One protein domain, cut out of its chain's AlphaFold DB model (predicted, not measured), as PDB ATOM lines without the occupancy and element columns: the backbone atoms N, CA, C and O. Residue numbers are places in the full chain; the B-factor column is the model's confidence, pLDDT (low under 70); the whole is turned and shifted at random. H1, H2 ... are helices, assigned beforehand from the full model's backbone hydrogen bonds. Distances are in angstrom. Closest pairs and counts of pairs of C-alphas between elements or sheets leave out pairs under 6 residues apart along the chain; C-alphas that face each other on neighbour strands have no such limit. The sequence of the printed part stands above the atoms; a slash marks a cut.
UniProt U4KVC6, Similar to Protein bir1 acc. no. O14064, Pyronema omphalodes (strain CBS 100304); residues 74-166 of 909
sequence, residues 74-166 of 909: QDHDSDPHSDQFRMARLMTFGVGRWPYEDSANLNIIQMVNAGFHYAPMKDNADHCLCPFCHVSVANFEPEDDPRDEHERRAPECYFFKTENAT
ATOM      1  N   GLN A  74      -6.300 -23.619 -17.986       64.31
ATOM      2  CA  GLN A  74      -4.947 -23.535 -18.567       64.31
ATOM      3  C   GLN A  74      -4.447 -24.886 -19.117       64.31
ATOM      4  O   GLN A  74      -3.425 -24.932 -19.803       64.31
ATOM      5  N   ASP A  75      -5.167 -25.972 -18.826       71.00
ATOM      6  CA  ASP A  75      -4.974 -27.290 -19.419       71.00
ATOM      7  C   ASP A  75      -5.426 -27.272 -20.890       71.00
ATOM      8  O   ASP A  75      -6.605 -27.431 -21.212       71.00
ATOM      9  N   HIS A  76      -4.463 -27.028 -21.779       80.31
ATOM     10  CA  HIS A  76      -4.634 -26.982 -23.231       80.31
ATOM     11  C   HIS A  76      -4.161 -28.296 -23.869       80.31
ATOM     12  O   HIS A  76      -2.962 -28.542 -23.980       80.31
ATOM     13  N   ASP A  77      -5.091 -29.136 -24.332       78.88
ATOM     14  CA  ASP A  77      -4.785 -30.477 -24.875       78.88
ATOM     15  C   ASP A  77      -3.961 -30.481 -26.181       78.88
ATOM     16  O   ASP A  77      -3.401 -31.509 -26.566       78.88
ATOM     17  N   SER A  78      -3.931 -29.358 -26.902       86.62
ATOM     18  CA  SER A  78      -3.376 -29.246 -28.257       86.62
ATOM     19  C   SER A  78      -2.010 -28.559 -28.268       86.62
ATOM     20  O   SER A  78      -1.785 -27.621 -27.514       86.62
ATOM     21  N   ASP A  79      -1.103 -28.976 -29.153       91.44
ATOM     22  CA  ASP A  79       0.195 -28.311 -29.335       91.44
ATOM     23  C   ASP A  79       0.022 -26.970 -30.089       91.44
ATOM     24  O   ASP A  79      -0.402 -26.982 -31.252       91.44
ATOM     25  N   PRO A  80       0.363 -25.813 -29.485       93.44
ATOM     26  CA  PRO A  80       0.186 -24.501 -30.105       93.44
ATOM     27  C   PRO A  80       1.161 -24.234 -31.268       93.44
ATOM     28  O   PRO A  80       0.921 -23.322 -32.069       93.44
ATOM     29  N   HIS A  81       2.236 -25.022 -31.387       93.38
ATOM     30  CA  HIS A  81       3.219 -24.963 -32.479       93.38
ATOM     31  C   HIS A  81       2.895 -25.913 -33.634       93.38
ATOM     32  O   HIS A  81       3.530 -25.828 -34.688       93.38
ATOM     33  N   SER A  82       1.905 -26.794 -33.454       94.06
ATOM     34  CA  SER A  82       1.481 -27.751 -34.477       94.06
ATOM     35  C   SER A  82       1.094 -27.067 -35.789       94.06
ATOM     36  O   SER A  82       0.591 -25.940 -35.808       94.06
ATOM     37  N   ASP A  83       1.292 -27.777 -36.903       94.88
ATOM     38  CA  ASP A  83       0.951 -27.275 -38.237       94.88
ATOM     39  C   ASP A  83      -0.524 -26.855 -38.323       94.88
ATOM     40  O   ASP A  83      -0.812 -25.790 -38.860       94.88
ATOM     41  N   GLN A  84      -1.437 -27.616 -37.706       94.56
ATOM     42  CA  GLN A  84      -2.861 -27.276 -37.634       94.56
ATOM     43  C   GLN A  84      -3.091 -25.922 -36.948       94.56
ATOM     44  O   GLN A  84      -3.756 -25.062 -37.514       94.56
ATOM     45  N   PHE A  85      -2.501 -25.684 -35.771       95.12
ATOM     46  CA  PHE A  85      -2.662 -24.406 -35.070       95.12
ATOM     47  C   PHE A  85      -1.952 -23.240 -35.762       95.12
ATOM     48  O   PHE A  85      -2.445 -22.114 -35.715       95.12
ATOM     49  N   ARG A  86      -0.821 -23.485 -36.430       95.94
ATOM     50  CA  ARG A  86      -0.125 -22.461 -37.218       95.94
ATOM     51  C   ARG A  86      -0.934 -22.059 -38.456       95.94
ATOM     52  O   ARG A  86      -1.054 -20.870 -38.729       95.94
ATOM     53  N   MET A  87      -1.531 -23.022 -39.163       95.88
ATOM     54  CA  MET A  87      -2.422 -22.753 -40.300       95.88
ATOM     55  C   MET A  87      -3.744 -22.121 -39.857       95.88
ATOM     56  O   MET A  87      -4.183 -21.166 -40.486       95.88
ATOM     57  N   ALA A  88      -4.324 -22.556 -38.735       96.44
ATOM     58  CA  ALA A  88      -5.524 -21.944 -38.167       96.44
ATOM     59  C   ALA A  88      -5.325 -20.449 -37.870       96.44
ATOM     60  O   ALA A  88      -6.169 -19.637 -38.237       96.44
ATOM     61  N   ARG A  89      -4.179 -20.074 -37.274       96.44
ATOM     62  CA  ARG A  89      -3.798 -18.664 -37.091       96.44
ATOM     63  C   ARG A  89      -3.626 -17.950 -38.433       96.44
ATOM     64  O   ARG A  89      -4.221 -16.894 -38.614       96.44
ATOM     65  N   LEU A  90      -2.885 -18.535 -39.379       96.12
ATOM     66  CA  LEU A  90      -2.635 -17.948 -40.703       96.12
ATOM     67  C   LEU A  90      -3.926 -17.618 -41.466       96.12
ATOM     68  O   LEU A  90      -4.059 -16.508 -41.967       96.12
ATOM     69  N   MET A  91      -4.901 -18.533 -41.485       95.75
ATOM     70  CA  MET A  91      -6.188 -18.324 -42.163       95.75
ATOM     71  C   MET A  91      -6.903 -17.047 -41.704       95.75
ATOM     72  O   MET A  91      -7.518 -16.375 -42.523       95.75
ATOM     73  N   THR A  92      -6.821 -16.691 -40.416       95.81
ATOM     74  CA  THR A  92      -7.566 -15.539 -39.870       95.81
ATOM     75  C   THR A  92      -7.138 -14.194 -40.448       95.81
ATOM     76  O   THR A  92      -7.983 -13.307 -40.547       95.81
ATOM     77  N   PHE A  93      -5.873 -14.052 -40.868       94.69
ATOM     78  CA  PHE A  93      -5.372 -12.841 -41.527       94.69
ATOM     79  C   PHE A  93      -5.987 -12.662 -42.924       94.69
ATOM     80  O   PHE A  93      -6.242 -11.535 -43.334       94.69
ATOM     81  N   GLY A  94      -6.314 -13.756 -43.620       88.25
ATOM     82  CA  GLY A  94      -6.807 -13.714 -44.998       88.25
ATOM     83  C   GLY A  94      -5.777 -13.138 -45.977       88.25
ATOM     84  O   GLY A  94      -4.589 -13.091 -45.677       88.25
ATOM     85  N   VAL A  95      -6.255 -12.709 -47.147       86.56
ATOM     86  CA  VAL A  95      -5.488 -11.925 -48.131       86.56
ATOM     87  C   VAL A  95      -5.952 -10.474 -48.035       86.56
ATOM     88  O   VAL A  95      -7.164 -10.240 -47.986       86.56
ATOM     89  N   GLY A  96      -5.030  -9.510 -47.978       85.69
ATOM     90  CA  GLY A  96      -5.340  -8.078 -48.073       85.69
ATOM     91  C   GLY A  96      -6.150  -7.499 -46.908       85.69
ATOM     92  O   GLY A  96      -6.677  -6.393 -47.019       85.69
ATOM     93  N   ARG A  97      -6.297  -8.228 -45.790       88.31
ATOM     94  CA  ARG A  97      -6.986  -7.722 -44.586       88.31
ATOM     95  C   ARG A  97      -6.029  -7.216 -43.511       88.31
ATOM     96  O   ARG A  97      -6.505  -6.614 -42.551       88.31
ATOM     97  N   TRP A  98      -4.732  -7.500 -43.617       92.31
ATOM     98  CA  TRP A  98      -3.734  -7.130 -42.616       92.31
ATOM     99  C   TRP A  98      -3.123  -5.760 -42.956       92.31
ATOM    100  O   TRP A  98      -2.514  -5.638 -44.017       92.31
ATOM    101  N   PRO A  99      -3.217  -4.730 -42.087       89.19
ATOM    102  CA  PRO A  99      -2.743  -3.378 -42.423       89.19
ATOM    103  C   PRO A  99      -1.236  -3.249 -42.698       89.19
ATOM    104  O   PRO A  99      -0.798  -2.220 -43.206       89.19
ATOM    105  N   TYR A 100      -0.447  -4.266 -42.344       88.00
ATOM    106  CA  TYR A 100       1.016  -4.263 -42.403       88.00
ATOM    107  C   TYR A 100       1.574  -5.422 -43.251       88.00
ATOM    108  O   TYR A 100       2.645  -5.949 -42.955       88.00
ATOM    109  N   GLU A 101       0.852  -5.862 -44.289       82.25
ATOM    110  CA  GLU A 101       1.241  -7.011 -45.132       82.25
ATOM    111  C   GLU A 101       2.618  -6.810 -45.810       82.25
ATOM    112  O   GLU A 101       3.457  -7.716 -45.761       82.25
ATOM    113  N   ASP A 102       2.912  -5.583 -46.260       80.94
ATOM    114  CA  ASP A 102       4.204  -5.160 -46.836       80.94
ATOM    115  C   ASP A 102       5.314  -4.876 -45.797       80.94
ATOM    116  O   ASP A 102       6.457  -4.573 -46.148       80.94
ATOM    117  N   SER A 103       5.007  -4.906 -44.494       81.69
ATOM    118  CA  SER A 103       5.939  -4.439 -43.457       81.69
ATOM    119  C   SER A 103       6.971  -5.497 -43.072       81.69
ATOM    120  O   SER A 103       6.637  -6.577 -42.588       81.69
ATOM    121  N   ALA A 104       8.253  -5.139 -43.190       78.62
ATOM    122  CA  ALA A 104       9.385  -6.058 -43.030       78.62
ATOM    123  C   ALA A 104       9.504  -6.756 -41.656       78.62
ATOM    124  O   ALA A 104      10.136  -7.810 -41.587       78.62
ATOM    125  N   ASN A 105       8.924  -6.186 -40.588       77.56
ATOM    126  CA  ASN A 105       8.951  -6.760 -39.231       77.56
ATOM    127  C   ASN A 105       7.567  -7.194 -38.702       77.56
ATOM    128  O   ASN A 105       7.498  -7.929 -37.718       77.56
ATOM    129  N   LEU A 106       6.476  -6.771 -39.352       89.31
ATOM    130  CA  LEU A 106       5.089  -7.060 -38.953       89.31
ATOM    131  C   LEU A 106       4.374  -7.975 -39.959       89.31
ATOM    132  O   LEU A 106       3.144  -8.022 -40.009       89.31
ATOM    133  N   ASN A 107       5.128  -8.723 -40.768       91.12
ATOM    134  CA  ASN A 107       4.558  -9.635 -41.751       91.12
ATOM    135  C   ASN A 107       3.687 -10.712 -41.070       91.12
ATOM    136  O   ASN A 107       4.019 -11.215 -39.992       91.12
ATOM    137  N   ILE A 108       2.605 -11.132 -41.735       94.94
ATOM    138  CA  ILE A 108       1.650 -12.148 -41.254       94.94
ATOM    139  C   ILE A 108       2.358 -13.404 -40.706       94.94
ATOM    140  O   ILE A 108       1.971 -13.948 -39.669       94.94
ATOM    141  N   ILE A 109       3.439 -13.854 -41.351       93.62
ATOM    142  CA  ILE A 109       4.205 -15.030 -40.918       93.62
ATOM    143  C   ILE A 109       4.880 -14.813 -39.554       93.62
ATOM    144  O   ILE A 109       4.956 -15.752 -38.759       93.62
ATOM    145  N   GLN A 110       5.331 -13.597 -39.235       94.31
ATOM    146  CA  GLN A 110       5.885 -13.264 -37.917       94.31
ATOM    147  C   GLN A 110       4.787 -13.259 -36.852       94.31
ATOM    148  O   GLN A 110       4.946 -13.919 -35.828       94.31
ATOM    149  N   MET A 111       3.632 -12.645 -37.133       95.62
ATOM    150  CA  MET A 111       2.462 -12.645 -36.242       95.62
ATOM    151  C   MET A 111       2.011 -14.075 -35.883       95.62
ATOM    152  O   MET A 111       1.847 -14.435 -34.712       95.62
ATOM    153  N   VAL A 112       1.895 -14.939 -36.894       96.50
ATOM    154  CA  VAL A 112       1.500 -16.351 -36.761       96.50
ATOM    155  C   VAL A 112       2.532 -17.179 -35.979       96.50
ATOM    156  O   VAL A 112       2.149 -18.075 -35.210       96.50
ATOM    157  N   ASN A 113       3.825 -16.880 -36.143       95.50
ATOM    158  CA  ASN A 113       4.934 -17.520 -35.423       95.50
ATOM    159  C   ASN A 113       5.137 -16.965 -34.000       95.50
ATOM    160  O   ASN A 113       5.642 -17.690 -33.146       95.50
ATOM    161  N   ALA A 114       4.692 -15.741 -33.715       96.12
ATOM    162  CA  ALA A 114       4.567 -15.191 -32.365       96.12
ATOM    163  C   ALA A 114       3.381 -15.791 -31.586       96.12
ATOM    164  O   ALA A 114       3.305 -15.654 -30.366       96.12
ATOM    165  N   GLY A 115       2.460 -16.481 -32.271       96.25
ATOM    166  CA  GLY A 115       1.298 -17.136 -31.665       96.25
ATOM    167  C   GLY A 115      -0.000 -16.327 -31.727       96.25
ATOM    168  O   GLY A 115      -0.981 -16.731 -31.095       96.25
ATOM    169  N   PHE A 116      -0.032 -15.233 -32.491       97.38
ATOM    170  CA  PHE A 116      -1.219 -14.407 -32.707       97.38
ATOM    171  C   PHE A 116      -2.106 -14.915 -33.847       97.38
ATOM    172  O   PHE A 116      -1.620 -15.428 -34.855       97.38
ATOM    173  N   HIS A 117      -3.415 -14.725 -33.689       96.19
ATOM    174  CA  HIS A 117      -4.377 -14.715 -34.791       96.19
ATOM    175  C   HIS A 117      -4.946 -13.304 -34.954       96.19
ATOM    176  O   HIS A 117      -4.986 -12.537 -33.985       96.19
ATOM    177  N   TYR A 118      -5.371 -12.977 -36.169       96.00
ATOM    178  CA  TYR A 118      -5.989 -11.700 -36.484       96.00
ATOM    179  C   TYR A 118      -7.425 -11.677 -35.961       96.00
ATOM    180  O   TYR A 118      -8.182 -12.625 -36.175       96.00
ATOM    181  N   ALA A 119      -7.786 -10.614 -35.248       93.31
ATOM    182  CA  ALA A 119      -9.086 -10.469 -34.601       93.31
ATOM    183  C   ALA A 119      -9.485  -8.978 -34.550       93.31
ATOM    184  O   ALA A 119      -9.644  -8.438 -33.452       93.31
ATOM    185  N   PRO A 120      -9.582  -8.287 -35.703       91.12
ATOM    186  CA  PRO A 120      -9.648  -6.828 -35.767       91.12
ATOM    187  C   PRO A 120     -10.824  -6.259 -34.971       91.12
ATOM    188  O   PRO A 120     -11.930  -6.804 -34.981       91.12
ATOM    189  N   MET A 121     -10.596  -5.125 -34.307       88.56
ATOM    190  CA  MET A 121     -11.658  -4.357 -33.657       88.56
ATOM    191  C   MET A 121     -12.006  -3.132 -34.498       88.56
ATOM    192  O   MET A 121     -11.150  -2.581 -35.184       88.56
ATOM    193  N   LYS A 122     -13.244  -2.641 -34.374       87.31
ATOM    194  CA  LYS A 122     -13.704  -1.425 -35.066       87.31
ATOM    195  C   LYS A 122     -12.771  -0.223 -34.859       87.31
ATOM    196  O   LYS A 122     -12.578   0.562 -35.781       87.31
ATOM    197  N   ASP A 123     -12.205  -0.107 -33.661       90.94
ATOM    198  CA  ASP A 123     -11.356   1.018 -33.258       90.94
ATOM    199  C   ASP A 123      -9.848   0.718 -33.408       90.94
ATOM    200  O   ASP A 123      -9.029   1.603 -33.194       90.94
ATOM    201  N   ASN A 124      -9.471  -0.526 -33.742       91.56
ATOM    202  CA  ASN A 124      -8.083  -0.986 -33.874       91.56
ATOM    203  C   ASN A 124      -7.985  -2.032 -35.001       91.56
ATOM    204  O   ASN A 124      -8.213  -3.228 -34.779       91.56
ATOM    205  N   ALA A 125      -7.661  -1.570 -36.211       89.75
ATOM    206  CA  ALA A 125      -7.633  -2.401 -37.417       89.75
ATOM    207  C   ALA A 125      -6.521  -3.463 -37.416       89.75
ATOM    208  O   ALA A 125      -6.624  -4.438 -38.141       89.75
ATOM    209  N   ASP A 126      -5.481  -3.315 -36.598       92.69
ATOM    210  CA  ASP A 126      -4.364  -4.259 -36.480       92.69
ATOM    211  C   ASP A 126      -4.498  -5.221 -35.281       92.69
ATOM    212  O   ASP A 126      -3.577  -5.983 -34.975       92.69
ATOM    213  N   HIS A 127      -5.640  -5.201 -34.583       95.25
ATOM    214  CA  HIS A 127      -5.794  -5.954 -33.345       95.25
ATOM    215  C   HIS A 127      -5.643  -7.471 -33.548       95.25
ATOM    216  O   HIS A 127      -6.374  -8.126 -34.302       95.25
ATOM    217  N   CYS A 128      -4.706  -8.032 -32.790       96.00
ATOM    218  CA  CYS A 128      -4.319  -9.430 -32.794       96.00
ATOM    219  C   CYS A 128      -4.381 -10.011 -31.380       96.00
ATOM    220  O   CYS A 128      -4.086  -9.339 -30.391       96.00
ATOM    221  N   LEU A 129      -4.742 -11.291 -31.276       95.94
ATOM    222  CA  LEU A 129      -4.947 -11.955 -29.988       95.94
ATOM    223  C   LEU A 129      -4.326 -13.356 -29.962       95.94
ATOM    224  O   LEU A 129      -4.370 -14.089 -30.952       95.94
ATOM    225  N   CYS A 130      -3.723 -13.757 -28.841       96.25
ATOM    226  CA  CYS A 130      -3.220 -15.125 -28.689       96.25
ATOM    227  C   CYS A 130      -4.319 -16.054 -28.128       96.25
ATOM    228  O   CYS A 130      -4.773 -15.822 -27.003       96.25
ATOM    229  N   PRO A 131      -4.713 -17.144 -28.827       94.62
ATOM    230  CA  PRO A 131      -5.807 -18.022 -28.388       94.62
ATOM    231  C   PRO A 131      -5.610 -18.703 -27.023       94.62
ATOM    232  O   PRO A 131      -6.576 -19.189 -26.447       94.62
ATOM    233  N   PHE A 132      -4.368 -18.772 -26.528       93.94
ATOM    234  CA  PHE A 132      -3.979 -19.582 -25.364       93.94
ATOM    235  C   PHE A 132      -3.828 -18.795 -24.053       93.94
ATOM    236  O   PHE A 132      -3.866 -19.393 -22.977       93.94
ATOM    237  N   CYS A 133      -3.612 -17.479 -24.136       93.75
ATOM    238  CA  CYS A 133      -3.444 -16.582 -22.985       93.75
ATOM    239  C   CYS A 133      -4.337 -15.333 -23.043       93.75
ATOM    240  O   CYS A 133      -4.364 -14.575 -22.077       93.75
ATOM    241  N   HIS A 134      -5.057 -15.121 -24.151       93.88
ATOM    242  CA  HIS A 134      -5.947 -13.980 -24.396       93.88
ATOM    243  C   HIS A 134      -5.275 -12.600 -24.347       93.88
ATOM    244  O   HIS A 134      -5.967 -11.589 -24.243       93.88
ATOM    245  N   VAL A 135      -3.942 -12.530 -24.455       94.62
ATOM    246  CA  VAL A 135      -3.253 -11.251 -24.661       94.62
ATOM    247  C   VAL A 135      -3.695 -10.666 -25.996       94.62
ATOM    248  O   VAL A 135      -3.429 -11.244 -27.051       94.62
ATOM    249  N   SER A 136      -4.354  -9.516 -25.905       94.75
ATOM    250  CA  SER A 136      -4.625  -8.575 -26.982       94.75
ATOM    251  C   SER A 136      -3.426  -7.651 -27.201       94.75
ATOM    252  O   SER A 136      -2.844  -7.122 -26.245       94.75
ATOM    253  N   VAL A 137      -3.071  -7.423 -28.465       94.56
ATOM    254  CA  VAL A 137      -2.111  -6.400 -28.903       94.56
ATOM    255  C   VAL A 137      -2.678  -5.693 -30.134       94.56
ATOM    256  O   VAL A 137      -3.337  -6.316 -30.961       94.56
ATOM    257  N   ALA A 138      -2.478  -4.383 -30.197       93.62
ATOM    258  CA  ALA A 138      -2.923  -3.478 -31.251       93.62
ATOM    259  C   ALA A 138      -2.090  -2.194 -31.163       93.62
ATOM    260  O   ALA A 138      -1.575  -1.887 -30.080       93.62
ATOM    261  N   ASN A 139      -2.061  -1.420 -32.243       91.25
ATOM    262  CA  ASN A 139      -1.150  -0.303 -32.487       91.25
ATOM    263  C   ASN A 139       0.319  -0.762 -32.431       91.25
ATOM    264  O   ASN A 139       1.097  -0.256 -31.625       91.25
ATOM    265  N   PHE A 140       0.668  -1.762 -33.246       92.38
ATOM    266  CA  PHE A 140       2.050  -2.222 -33.422       92.38
ATOM    267  C   PHE A 140       2.907  -1.139 -34.097       92.38
ATOM    268  O   PHE A 140       2.518  -0.583 -35.128       92.38
ATOM    269  N   GLU A 141       4.096  -0.865 -33.559       89.50
ATOM    270  CA  GLU A 141       5.084  -0.019 -34.234       89.50
ATOM    271  C   GLU A 141       5.841  -0.853 -35.294       89.50
ATOM    272  O   GLU A 141       6.103  -2.037 -35.061       89.50
ATOM    273  N   PRO A 142       6.220  -0.301 -36.468       86.00
ATOM    274  CA  PRO A 142       6.913  -1.057 -37.524       86.00
ATOM    275  C   PRO A 142       8.259  -1.677 -37.112       86.00
ATOM    276  O   PRO A 142       8.807  -2.500 -37.845       86.00
ATOM    277  N   GLU A 143       8.802  -1.276 -35.965       87.69
ATOM    278  CA  GLU A 143      10.025  -1.774 -35.342       87.69
ATOM    279  C   GLU A 143       9.796  -2.853 -34.257       87.69
ATOM    280  O   GLU A 143      10.776  -3.439 -33.790       87.69
ATOM    281  N   ASP A 144       8.550  -3.137 -33.857       91.62
ATOM    282  CA  ASP A 144       8.226  -4.160 -32.850       91.62
ATOM    283  C   ASP A 144       8.509  -5.591 -33.353       91.62
ATOM    284  O   ASP A 144       8.244  -5.931 -34.507       91.62
ATOM    285  N   ASP A 145       8.958  -6.479 -32.453       93.25
ATOM    286  CA  ASP A 145       8.828  -7.932 -32.645       93.25
ATOM    287  C   ASP A 145       7.562  -8.422 -31.911       93.25
ATOM    288  O   ASP A 145       7.532  -8.433 -30.672       93.25
ATOM    289  N   PRO A 146       6.524  -8.890 -32.635       95.50
ATOM    290  CA  PRO A 146       5.316  -9.444 -32.031       95.50
ATOM    291  C   PRO A 146       5.597 -10.589 -31.045       95.50
ATOM    292  O   PRO A 146       4.845 -10.784 -30.086       95.50
ATOM    293  N   ARG A 147       6.674 -11.361 -31.246       95.25
ATOM    294  CA  ARG A 147       7.054 -12.464 -30.356       95.25
ATOM    295  C   ARG A 147       7.503 -11.943 -28.994       95.25
ATOM    296  O   ARG A 147       7.036 -12.454 -27.975       95.25
ATOM    297  N   ASP A 148       8.373 -10.940 -28.975       95.31
ATOM    298  CA  ASP A 148       8.889 -10.367 -27.734       95.31
ATOM    299  C   ASP A 148       7.815  -9.538 -27.019       95.31
ATOM    300  O   ASP A 148       7.727  -9.599 -25.794       95.31
ATOM    301  N   GLU A 149       6.912  -8.869 -27.743       95.94
ATOM    302  CA  GLU A 149       5.770  -8.176 -27.128       95.94
ATOM    303  C   GLU A 149       4.774  -9.158 -26.478       95.94
ATOM    304  O   GLU A 149       4.263  -8.912 -25.379       95.94
ATOM    305  N   HIS A 150       4.553 -10.327 -27.088       96.44
ATOM    306  CA  HIS A 150       3.785 -11.414 -26.476       96.44
ATOM    307  C   HIS A 150       4.512 -12.023 -25.261       96.44
ATOM    308  O   HIS A 150       3.883 -12.203 -24.215       96.44
ATOM    309  N   GLU A 151       5.821 -12.298 -25.340       96.19
ATOM    310  CA  GLU A 151       6.595 -12.846 -24.210       96.19
ATOM    311  C   GLU A 151       6.705 -11.835 -23.053       96.19
ATOM    312  O   GLU A 151       6.666 -12.226 -21.887       96.19
ATOM    313  N   ARG A 152       6.726 -10.527 -23.343       96.25
ATOM    314  CA  ARG A 152       6.697  -9.441 -22.351       96.25
ATOM    315  C   ARG A 152       5.340  -9.303 -21.658       96.25
ATOM    316  O   ARG A 152       5.308  -9.083 -20.447       96.25
ATOM    317  N   ARG A 153       4.223  -9.424 -22.390       96.00
ATOM    318  CA  ARG A 153       2.858  -9.337 -21.825       96.00
ATOM    319  C   ARG A 153       2.420 -10.621 -21.106       96.00
ATOM    320  O   ARG A 153       1.722 -10.533 -20.099       96.00
ATOM    321  N   ALA A 154       2.820 -11.802 -21.586       95.19
ATOM    322  CA  ALA A 154       2.482 -13.095 -20.984       95.19
ATOM    323  C   ALA A 154       3.627 -14.128 -21.101       95.19
ATOM    324  O   ALA A 154       3.501 -15.108 -21.843       95.19
ATOM    325  N   PRO A 155       4.706 -14.003 -20.302       94.19
ATOM    326  CA  PRO A 155       5.818 -14.968 -20.312       94.19
ATOM    327  C   PRO A 155       5.374 -16.378 -19.886       94.19
ATOM    328  O   PRO A 155       5.919 -17.388 -20.324       94.19
ATOM    329  N   GLU A 156       4.319 -16.457 -19.072       92.94
ATOM    330  CA  GLU A 156       3.689 -17.701 -18.626       92.94
ATOM    331  C   GLU A 156       2.686 -18.292 -19.643       92.94
ATOM    332  O   GLU A 156       1.978 -19.252 -19.316       92.94
ATOM    333  N   CYS A 157       2.603 -17.761 -20.869       93.81
ATOM    334  CA  CYS A 157       1.742 -18.300 -21.920       93.81
ATOM    335  C   CYS A 157       2.108 -19.757 -22.268       93.81
ATOM    336  O   CYS A 157       3.278 -20.137 -22.372       93.81
ATOM    337  N   TYR A 158       1.085 -20.583 -22.502       93.31
ATOM    338  CA  TYR A 158       1.249 -21.983 -22.906       93.31
ATOM    339  C   TYR A 158       2.042 -22.142 -24.223       93.31
ATOM    340  O   TYR A 158       2.769 -23.125 -24.405       93.31
ATOM    341  N   PHE A 159       1.994 -21.120 -25.086       94.19
ATOM    342  CA  PHE A 159       2.818 -20.990 -26.288       94.19
ATOM    343  C   PHE A 159       4.322 -21.100 -25.971       94.19
ATOM    344  O   PHE A 159       5.003 -21.993 -26.476       94.19
ATOM    345  N   PHE A 160       4.843 -20.276 -25.057       94.25
ATOM    346  CA  PHE A 160       6.266 -20.295 -24.690       94.25
ATOM    347  C   PHE A 160       6.636 -21.503 -23.820       94.25
ATOM    348  O   PHE A 160       7.746 -22.030 -23.919       94.25
ATOM    349  N   LYS A 161       5.704 -22.005 -22.999       92.19
ATOM    350  CA  LYS A 161       5.913 -23.214 -22.181       92.19
ATOM    351  C   LYS A 161       6.205 -24.451 -23.033       92.19
ATOM    352  O   LYS A 161       7.145 -25.189 -22.734       92.19
ATOM    353  N   THR A 162       5.456 -24.655 -24.114       90.44
ATOM    354  CA  THR A 162       5.670 -25.773 -25.051       90.44
ATOM    355  C   THR A 162       6.895 -25.556 -25.951       90.44
ATOM    356  O   THR A 162       7.670 -26.495 -26.157       90.44
ATOM    357  N   GLU A 163       7.166 -24.317 -26.381       87.38
ATOM    358  CA  GLU A 163       8.399 -23.950 -27.104       87.38
ATOM    359  C   GLU A 163       9.656 -24.276 -26.271       87.38
ATOM    360  O   GLU A 163      10.650 -24.800 -26.772       87.38
ATOM    361  N   ASN A 164       9.614 -24.014 -24.964       82.81
ATOM    362  CA  ASN A 164      10.728 -24.275 -24.057       82.81
ATOM    363  C   ASN A 164      10.832 -25.746 -23.615       82.81
ATOM    364  O   ASN A 164      11.943 -26.227 -23.389       82.81
ATOM    365  N   ALA A 165       9.721 -26.488 -23.564       79.62
ATOM    366  CA  ALA A 165       9.722 -27.928 -23.291       79.62
ATOM    367  C   ALA A 165      10.265 -28.774 -24.462       79.62
ATOM    368  O   ALA A 165      10.875 -29.822 -24.238       79.62
ATOM    369  N   THR A 166      10.069 -28.332 -25.709       69.81
ATOM    370  CA  THR A 166      10.529 -29.049 -26.914       69.81
ATOM    371  C   THR A 166      12.021 -28.863 -27.207       69.81
ATOM    372  O   THR A 166      12.629 -29.730 -27.841       69.81
TER     373      THR A 166
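This is residues 74 to 166 of the 909 residues of the protein "Similar to Protein bir1 acc. no. O14064" of Pyronema omphalodes (strain CBS 100304) (UniProt U4KVC6). This model has little regular structure: H2 sits between H1 and H3, H4 lies at one end, and residues 115 to 145 loop back through short pairings. Four named helices, H1 to H4, hold 35 of the 93 printed residues; the class is all helix, with no named strand. It is compact, radius of gyration of the C-alphas 12.6 A, and spans 33 by 25 by 25 A.

Look at H1, residues 83 to 93; it touches H2, residues 108 to 114, closest at C-alphas 89 and 112, 5.8 A. H2 touches H3, residues 146 to 153, closest at C-alphas 114 and 147, 4.2 A. H4, residues 158 to 166, is near H3. Every O i to N i+4 pair is within hydrogen-bond range in H2, H3 and H4; in H1, 5 of 7.

Find C-alpha 83 at (0.951, -27.275, -38.237); from there H1 runs 16.1 A. H4 ends at C-alpha 166, (10.529, -29.049, -26.914).

The printed part has no cut, its first two links are long, and residues 74 and 166 have pLDDT under 70.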